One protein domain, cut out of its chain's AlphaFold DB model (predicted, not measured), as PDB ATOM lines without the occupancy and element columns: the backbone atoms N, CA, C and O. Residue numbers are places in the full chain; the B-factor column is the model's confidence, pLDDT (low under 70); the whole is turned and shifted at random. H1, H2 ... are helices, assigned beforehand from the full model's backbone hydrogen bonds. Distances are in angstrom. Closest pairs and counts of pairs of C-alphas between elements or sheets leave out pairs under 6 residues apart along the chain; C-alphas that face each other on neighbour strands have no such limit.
ATOM      1  N   SER A  19     147.216 107.646 100.978       63.09
ATOM      2  CA  SER A  19     147.024 107.418 102.412       63.09
ATOM      3  C   SER A  19     147.801 108.445 103.234       63.09
ATOM      4  O   SER A  19     147.210 109.097 104.092       63.09
ATOM      5  N   ASP A  20     149.071 108.670 102.891       67.19
ATOM      6  CA  ASP A  20     149.953 109.643 103.550       67.19
ATOM      7  C   ASP A  20     149.438 111.075 103.359       67.19
ATOM      8  O   ASP A  20     149.473 111.905 104.267       67.19
ATOM      9  N   VAL A  21     148.907 111.371 102.168       67.06
ATOM     10  CA  VAL A  21     148.295 112.673 101.865       67.06
ATOM     11  C   VAL A  21     147.034 112.886 102.697       67.06
ATOM     12  O   VAL A  21     146.794 113.988 103.187       67.06
ATOM     13  N   ASN A  22     146.222 111.845 102.862       65.69
ATOM     14  CA  ASN A  22     144.988 111.930 103.629       65.69
ATOM     15  C   ASN A  22     145.261 112.062 105.135       65.69
ATOM     16  O   ASN A  22     144.621 112.876 105.798       65.69
ATOM     17  N   GLU A  23     146.241 111.321 105.656       75.69
ATOM     18  CA  GLU A  23     146.722 111.452 107.036       75.69
ATOM     19  C   GLU A  23     147.223 112.878 107.291       75.69
ATOM     20  O   GLU A  23     146.714 113.560 108.181       75.69
ATOM     21  N   PHE A  24     148.089 113.394 106.415       75.50
ATOM     22  CA  PHE A  24     148.584 114.767 106.480       75.50
ATOM     23  C   PHE A  24     147.459 115.814 106.486       75.50
ATOM     24  O   PHE A  24     147.461 116.718 107.317       75.50
ATOM     25  N   ILE A  25     146.473 115.699 105.588       75.75
ATOM     26  CA  ILE A  25     145.337 116.637 105.537       75.75
ATOM     27  C   ILE A  25     144.495 116.552 106.814       75.75
ATOM     28  O   ILE A  25     143.976 117.570 107.269       75.75
ATOM     29  N   SER A  26     144.346 115.355 107.385       74.62
ATOM     30  CA  SER A  26     143.542 115.138 108.588       74.62
ATOM     31  C   SER A  26     144.195 115.682 109.863       74.62
ATOM     32  O   SER A  26     143.486 116.085 110.785       74.62
ATOM     33  N   GLU A  27     145.527 115.731 109.898       82.69
ATOM     34  CA  GLU A  27     146.306 116.254 111.023       82.69
ATOM     35  C   GLU A  27     146.640 117.747 110.882       82.69
ATOM     36  O   GLU A  27     146.905 118.417 111.884       82.69
ATOM     37  N   ALA A  28     146.600 118.290 109.663       79.75
ATOM     38  CA  ALA A  28     146.916 119.685 109.397       79.75
ATOM     39  C   ALA A  28     145.864 120.646 109.966       79.75
ATOM     40  O   ALA A  28     144.647 120.477 109.830       79.75
ATOM     41  N   SER A  29     146.338 121.740 110.554       80.75
ATOM     42  CA  SER A  29     145.472 122.839 110.952       80.75
ATOM     43  C   SER A  29     144.951 123.606 109.735       80.75
ATOM     44  O   SER A  29     145.559 123.658 108.665       80.75
ATOM     45  N   ARG A  30     143.826 124.300 109.921       74.75
ATOM     46  CA  ARG A  30     143.237 125.150 108.878       74.75
ATOM     47  C   ARG A  30     144.214 126.201 108.330       74.75
ATOM     48  O   ARG A  30     144.199 126.455 107.132       74.75
ATOM     49  N   SER A  31     145.052 126.783 109.190       79.50
ATOM     50  CA  SER A  31     146.054 127.775 108.779       79.50
ATOM     51  C   SER A  31     147.115 127.159 107.869       79.50
ATOM     52  O   SER A  31     147.480 127.762 106.867       79.50
ATOM     53  N   GLU A  32     147.578 125.949 108.186       80.81
ATOM     54  CA  GLU A  32     148.571 125.239 107.372       80.81
ATOM     55  C   GLU A  32     147.999 124.878 105.999       80.81
ATOM     56  O   GLU A  32     148.664 125.060 104.982       80.81
ATOM     57  N   LEU A  33     146.738 124.440 105.947       77.81
ATOM     58  CA  LEU A  33     146.052 124.156 104.686       77.81
ATOM     59  C   LEU A  33     145.852 125.420 103.830       77.81
ATOM     60  O   LEU A  33     146.020 125.362 102.610       77.81
ATOM     61  N   GLU A  34     145.535 126.561 104.444       78.44
ATOM     62  CA  GLU A  34     145.411 127.855 103.755       78.44
ATOM     63  C   GLU A  34     146.768 128.342 103.206       78.44
ATOM     64  O   GLU A  34     146.852 128.727 102.035       78.44
ATOM     65  N   ASP A  35     147.850 128.229 103.982       81.44
ATOM     66  CA  ASP A  35     149.212 128.583 103.549       81.44
ATOM     67  C   ASP A  35     149.702 127.700 102.391       81.44
ATOM     68  O   ASP A  35     150.322 128.181 101.430       81.44
ATOM     69  N   ILE A  36     149.390 126.401 102.437       76.94
ATOM     70  CA  ILE A  36     149.693 125.454 101.359       76.94
ATOM     71  C   ILE A  36     148.913 125.824 100.099       76.94
ATOM     72  O   ILE A  36     149.509 125.939  99.026       76.94
ATOM     73  N   ALA A  37     147.607 126.072 100.216       71.06
ATOM     74  CA  ALA A  37     146.771 126.474  99.087       71.06
ATOM     75  C   ALA A  37     147.296 127.756  98.420       71.06
ATOM     76  O   ALA A  37     147.391 127.837  97.192       71.06
ATOM     77  N   GLN A  38     147.721 128.738  99.215       75.38
ATOM     78  CA  GLN A  38     148.273 129.993  98.713       75.38
ATOM     79  C   GLN A  38     149.657 129.816  98.067       75.38
ATOM     80  O   GLN A  38     149.965 130.432  97.038       75.38
ATOM     81  N   THR A  39     150.484 128.924  98.610       76.25
ATOM     82  CA  THR A  39     151.785 128.554  98.033       76.25
ATOM     83  C   THR A  39     151.629 127.823  96.696       76.25
ATOM     84  O   THR A  39     152.387 128.077  95.761       76.25
ATOM     85  N   LEU A  40     150.629 126.952  96.563       70.00
ATOM     86  CA  LEU A  40     150.327 126.256  95.310       70.00
ATOM     87  C   LEU A  40     149.812 127.230  94.242       70.00
ATOM     88  O   LEU A  40     150.345 127.259  93.129       70.00
ATOM     89  N   ALA A  41     148.870 128.101  94.607       66.56
ATOM     90  CA  ALA A  41     148.327 129.122  93.712       66.56
ATOM     91  C   ALA A  41     149.411 130.090  93.201       66.56
ATOM     92  O   ALA A  41     149.487 130.378  92.007       66.56
ATOM     93  N   SER A  42     150.301 130.555  94.085       72.12
ATOM     94  CA  SER A  42     151.403 131.459  93.715       72.12
ATOM     95  C   SER A  42     152.459 130.810  92.815       72.12
ATOM     96  O   SER A  42     153.132 131.510  92.059       72.12
ATOM     97  N   ARG A  43     152.580 129.478  92.834       73.38
ATOM     98  CA  ARG A  43     153.470 128.714  91.947       73.38
ATOM     99  C   ARG A  43     152.846 128.384  90.590       73.38
ATOM    100  O   ARG A  43     153.452 127.655  89.811       73.38
ATOM    101  N   GLY A  44     151.653 128.905  90.294       52.31
ATOM    102  CA  GLY A  44     150.948 128.616  89.044       52.31
ATOM    103  C   GLY A  44     150.473 127.167  88.949       52.31
ATOM    104  O   GLY A  44     150.049 126.732  87.877       52.31
ATOM    105  N   VAL A  45     150.512 126.422  90.062       58.72
ATOM    106  CA  VAL A  45     149.758 125.183  90.191       58.72
ATOM    107  C   VAL A  45     148.307 125.621  90.310       58.72
ATOM    108  O   VAL A  45     147.805 125.900  91.396       58.72
ATOM    109  N   ASN A  46     147.644 125.753  89.161       48.97
ATOM    110  CA  ASN A  46     146.196 125.849  89.096       48.97
ATOM    111  C   ASN A  46     145.651 124.507  89.579       48.97
ATOM    112  O   ASN A  46     145.352 123.613  88.788       48.97
ATOM    113  N   CYS A  47     145.543 124.348  90.895       50.56
ATOM    114  CA  CYS A  47     144.670 123.358  91.485       50.56
ATOM    115  C   CYS A  47     143.246 123.743  91.071       50.56
ATOM    116  O   CYS A  47     142.526 124.425  91.790       50.56
ATOM    117  N   GLY A  48     142.822 123.268  89.896       43.25
ATOM    118  CA  GLY A  48     141.422 123.171  89.479       43.25
ATOM    119  C   GLY A  48     140.643 122.154  90.318       43.25
ATOM    120  O   GLY A  48     139.682 121.565  89.847       43.25
ATOM    121  N   LEU A  49     141.084 121.926  91.551       43.25
ATOM    122  CA  LEU A  49     140.292 121.375  92.621       43.25
ATOM    123  C   LEU A  49     139.863 122.585  93.440       43.25
ATOM    124  O   LEU A  49     140.356 122.825  94.540       43.25
ATOM    125  N   SER A  50     138.927 123.371  92.896       40.91
ATOM    126  CA  SER A  50     137.990 123.974  93.827       40.91
ATOM    127  C   SER A  50     137.398 122.789  94.570       40.91
ATOM    128  O   SER A  50     136.869 121.880  93.925       40.91
ATOM    129  N   VAL A  51     137.614 122.774  95.887       44.69
ATOM    130  CA  VAL A  51     136.789 122.114  96.898       44.69
ATOM    131  C   VAL A  51     135.515 121.632  96.227       44.69
ATOM    132  O   VAL A  51     134.816 122.466  95.654       44.69
ATOM    133  N   LEU A  52     135.252 120.323  96.228       50.47
ATOM    134  CA  LEU A  52     133.908 119.803  95.991       50.47
ATOM    135  C   LEU A  52     133.027 120.636  96.919       50.47
ATOM    136  O   LEU A  52     133.105 120.449  98.133       50.47
ATOM    137  N   ASP A  53     132.432 121.709  96.390       57.69
ATOM    138  CA  ASP A  53     132.145 122.856  97.241       57.69
ATOM    139  C   ASP A  53     131.139 122.373  98.288       57.69
ATOM    140  O   ASP A  53     130.384 121.436  98.021       57.69
ATOM    141  N   ALA A  54     131.156 122.915  99.503       53.06
ATOM    142  CA  ALA A  54     130.273 122.395 100.543       53.06
ATOM    143  C   ALA A  54     128.800 122.337 100.077       53.06
ATOM    144  O   ALA A  54     128.095 121.407 100.444       53.06
ATOM    145  N   ALA A  55     128.353 123.251  99.210       59.75
ATOM    146  CA  ALA A  55     127.054 123.200  98.544       59.75
ATOM    147  C   ALA A  55     126.948 122.109  97.463       59.75
ATOM    148  O   ALA A  55     125.899 121.480  97.384       59.75
ATOM    149  N   THR A  56     127.995 121.805  96.691       65.44
ATOM    150  CA  THR A  56     128.035 120.611  95.820       65.44
ATOM    151  C   THR A  56     127.883 119.330  96.650       65.44
ATOM    152  O   THR A  56     127.070 118.472  96.314       65.44
ATOM    153  N   VAL A  57     128.587 119.202  97.778       67.19
ATOM    154  CA  VAL A  57     128.461 118.039  98.680       67.19
ATOM    155  C   VAL A  57     127.070 117.976  99.319       67.19
ATOM    156  O   VAL A  57     126.450 116.913  99.322       67.19
ATOM    157  N   ILE A  58     126.545 119.102  99.815       72.31
ATOM    158  CA  ILE A  58     125.186 119.196 100.372       72.31
ATOM    159  C   ILE A  58     124.148 118.798  99.319       72.31
ATOM    160  O   ILE A  58     123.279 117.983  99.611       72.31
ATOM    161  N   HIS A  59     124.270 119.298  98.089       74.94
ATOM    162  CA  HIS A  59     123.354 118.985  96.997       74.94
ATOM    163  C   HIS A  59     123.324 117.484  96.679       74.94
ATOM    164  O   HIS A  59     122.248 116.899  96.533       74.94
ATOM    165  N   LEU A  60     124.491 116.835  96.628       74.38
ATOM    166  CA  LEU A  60     124.579 115.390  96.407       74.38
ATOM    167  C   LEU A  60     123.964 114.602  97.574       74.38
ATOM    168  O   LEU A  60     123.240 113.635  97.342       74.38
ATOM    169  N   ILE A  61     124.169 115.033  98.823       77.38
ATOM    170  CA  ILE A  61     123.542 114.411 100.004       77.38
ATOM    171  C   ILE A  61     122.016 114.574  99.973       77.38
ATOM    172  O   ILE A  61     121.289 113.615 100.229       77.38
ATOM    173  N   GLU A  62     121.505 115.757  99.637       80.31
ATOM    174  CA  GLU A  62     120.066 116.006  99.515       80.31
ATOM    175  C   GLU A  62     119.430 115.131  98.431       80.31
ATOM    176  O   GLU A  62     118.386 114.519  98.670       80.31
ATOM    177  N   ARG A  63     120.079 115.001  97.268       74.81
ATOM    178  CA  ARG A  63     119.613 114.122  96.183       74.81
ATOM    179  C   ARG A  63     119.648 112.654  96.590       74.81
ATOM    180  O   ARG A  63     118.664 111.953  96.365       74.81
ATOM    181  N   ALA A  64     120.713 112.207  97.258       80.12
ATOM    182  CA  ALA A  64     120.806 110.845  97.780       80.12
ATOM    183  C   ALA A  64     119.714 110.543  98.821       80.12
ATOM    184  O   ALA A  64     119.152 109.451  98.818       80.12
ATOM    185  N   ASN A  65     119.362 111.512  99.670       78.12
ATOM    186  CA  ASN A  65     118.291 111.360 100.657       78.12
ATOM    187  C   ASN A  65     116.886 111.348 100.030       78.12
ATOM    188  O   ASN A  65     115.994 110.690 100.560       78.12
ATOM    189  N   GLN A  66     116.669 112.078  98.933       83.62
ATOM    190  CA  GLN A  66     115.364 112.160  98.267       83.62
ATOM    191  C   GLN A  66     115.099 110.997  97.303       83.62
ATOM    192  O   GLN A  66     113.965 110.527  97.221       83.62
ATOM    193  N   PHE A  67     116.122 110.547  96.575       82.81
ATOM    194  CA  PHE A  67     115.972 109.616  95.447       82.81
ATOM    195  C   PHE A  67     116.851 108.360  95.570       82.81
ATOM    196  O   PHE A  67     116.657 107.395  94.843       82.81
ATOM    197  N   GLY A  68     117.769 108.317  96.539       85.31
ATOM    198  CA  GLY A  68     118.707 107.213  96.727       85.31
ATOM    199  C   GLY A  68     120.077 107.471  96.095       85.31
ATOM    200  O   GLY A  68     120.250 108.316  95.216       85.31
ATOM    201  N   ILE A  69     121.082 106.734  96.574       80.94
ATOM    202  CA  ILE A  69     122.491 106.917  96.179       80.94
ATOM    203  C   ILE A  69     122.707 106.600  94.694       80.94
ATOM    204  O   ILE A  69     123.463 107.305  94.034       80.94
ATOM    205  N   THR A  70     122.038 105.579  94.156       83.31
ATOM    206  CA  THR A  70     122.172 105.185  92.744       83.31
ATOM    207  C   THR A  70     121.747 106.310  91.803       83.31
ATOM    208  O   THR A  70     122.516 106.691  90.925       83.31
ATOM    209  N   ASP A  71     120.580 106.909  92.046       81.50
ATOM    210  CA  ASP A  71     120.042 107.988  91.213       81.50
ATOM    211  C   ASP A  71     120.913 109.253  91.285       81.50
ATOM    212  O   ASP A  71     121.135 109.930  90.280       81.50
ATOM    213  N   MET A  72     121.467 109.549  92.466       88.00
ATOM    214  CA  MET A  72     122.436 110.635  92.639       88.00
ATOM    215  C   MET A  72     123.722 110.387  91.839       88.00
ATOM    216  O   MET A  72     124.214 111.298  91.171       88.00
ATOM    217  N   LEU A  73     124.258 109.163  91.870       83.44
ATOM    218  CA  LEU A  73     125.477 108.806  91.140       83.44
ATOM    219  C   LEU A  73     125.271 108.833  89.621       83.44
ATOM    220  O   LEU A  73     126.172 109.267  88.902       83.44
ATOM    221  N   ASP A  74     124.103 108.422  89.131       83.56
ATOM    222  CA  ASP A  74     123.763 108.483  87.706       83.56
ATOM    223  C   ASP A  74     123.675 109.928  87.202       83.56
ATOM    224  O   ASP A  74     124.183 110.254  86.124       83.56
ATOM    225  N   GLU A  75     123.090 110.828  87.992       80.81
ATOM    226  CA  GLU A  75     123.051 112.251  87.664       80.81
ATOM    227  C   GLU A  75     124.436 112.896  87.725       80.81
ATOM    228  O   GLU A  75     124.815 113.616  86.800       80.81
ATOM    229  N   LEU A  76     125.226 112.587  88.757       80.81
ATOM    230  CA  LEU A  76     126.606 113.056  88.879       80.81
ATOM    231  C   LEU A  76     127.459 112.587  87.695       80.81
ATOM    232  O   LEU A  76     128.233 113.364  87.137       80.81
ATOM    233  N   LYS A  77     127.293 111.332  87.274       83.12
ATOM    234  CA  LYS A  77     127.959 110.778  86.095       83.12
ATOM    235  C   LYS A  77     127.551 111.526  84.827       83.12
ATOM    236  O   LYS A  77     128.423 111.921  84.058       83.12
ATOM    237  N   ARG A  78     126.254 111.760  84.622       81.69
ATOM    238  CA  ARG A  78     125.729 112.483  83.455       81.69
ATOM    239  C   ARG A  78     126.235 113.926  83.387       81.69
ATOM    240  O   ARG A  78     126.634 114.390  82.320       81.69
ATOM    241  N   GLU A  79     126.224 114.640  84.510       75.94
ATOM    242  CA  GLU A  79     126.739 116.010  84.583       75.94
ATOM    243  C   GLU A  79     128.260 116.056  84.409       75.94
ATOM    244  O   GLU A  79     128.765 116.942  83.721       75.94
ATOM    245  N   GLY A  80     128.981 115.065  84.940       74.00
ATOM    246  CA  GLY A  80     130.404 114.870  84.672       74.00
ATOM    247  C   GLY A  80     130.681 114.705  83.178       74.00
ATOM    248  O   GLY A  80     131.489 115.444  82.612       74.00
ATOM    249  N   GLU A  81     129.969 113.798  82.508       79.50
ATOM    250  CA  GLU A  81     130.119 113.554  81.068       79.50
ATOM    251  C   GLU A  81     129.857 114.825  80.246       79.50
ATOM    252  O   GLU A  81     130.594 115.110  79.299       79.50
ATOM    253  N   ARG A  82     128.872 115.643  80.643       71.06
ATOM    254  CA  ARG A  82     128.568 116.931  79.996       71.06
ATOM    255  C   ARG A  82     129.750 117.903  80.022       71.06
ATOM    256  O   ARG A  82     129.897 118.692  79.088       71.06
ATOM    257  N   VAL A  83     130.575 117.869  81.067       74.56
ATOM    258  CA  VAL A  83     131.754 118.741  81.218       74.56
ATOM    259  C   VAL A  83     133.072 118.040  80.870       74.56
ATOM    260  O   VAL A  83     134.140 118.627  81.036       74.56
ATOM    261  N   GLY A  84     133.014 116.811  80.344       69.88
ATOM    262  CA  GLY A  84     134.187 116.037  79.927       69.88
ATOM    263  C   GLY A  84     134.933 115.336  81.068       69.88
ATOM    264  O   GLY A  84     136.095 114.966  80.894       69.88
TER     265      GLY A  84
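AT A GLANCE: This is residues 19 to 84 of the 93 residues of an uncharacterized protein of Acinetobacter bouvetii (UniProt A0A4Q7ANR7). Two separate pairs of helices stand at the two ends of an open, dumbbell-like model: H1 and H2 make a corner at one end, H3 and H4 a V at the other, and the long link of residues 43 to 53 bridges the empty space between them. The printed part has 66 residues, with four named helices in the order H1, H2, H3, H4 and no named strand; the class is all helix. The whole is loose, with a radius of gyration of the C-alphas of 15.7 A and spans of 39 by 27 by 22 A.

IN THESE COORDINATES: H1, residues 19 to 27, begins at C-alpha 19 (147.024, 107.418, 102.412) and measures 12.4 A from first to last C-alpha. H2, residues 30 to 42, measures 18.3 A. H3, residues 54 to 67, begins at C-alpha 54 (130.273, 122.395, 100.543) and measures 19.8 A. H4, residues 69 to 82, measures 20.0 A and ends at C-alpha 82 (128.568, 116.931, 79.996).

HOW THE PARTS SIT: H1 and H2 are close but not clearly touching; their closest C-alphas, those of Ile 25 and Leu 33, are 7.6 A apart. They run opposite ways at a steep tilt of 58 degrees. H2 and H3 are apart. H3 touches H4 with residues 60 to 64 alone, and H4 touches H3 with residues 69 to 72 alone; the closest C-alphas, those of Ala 64 and Met 72, are 5.4 A apart. H3 and H4 run opposite ways at a steep tilt of 51 degrees. H1 is apart from H3 and H4, and H2 is apart from H4. In H1, H2, H3 and H4 every O i to N i+4 pair is within hydrogen-bond range.

THE WHOLE: The two C-alphas farthest apart, those of Arg 43 and Phe 67, are 42.2 A apart. The printed part has no cut. The links H1 to H2 and H3 to H4 are tight, and H2 to H3, with 11 residues between them, is long. Residues 48 to 58, of which 54 to 58 belong to H3, stand free. The mean pLDDT of the printed part is 71.7; residues 19 to 22, 41, 44 to 57 and 84 are under 70.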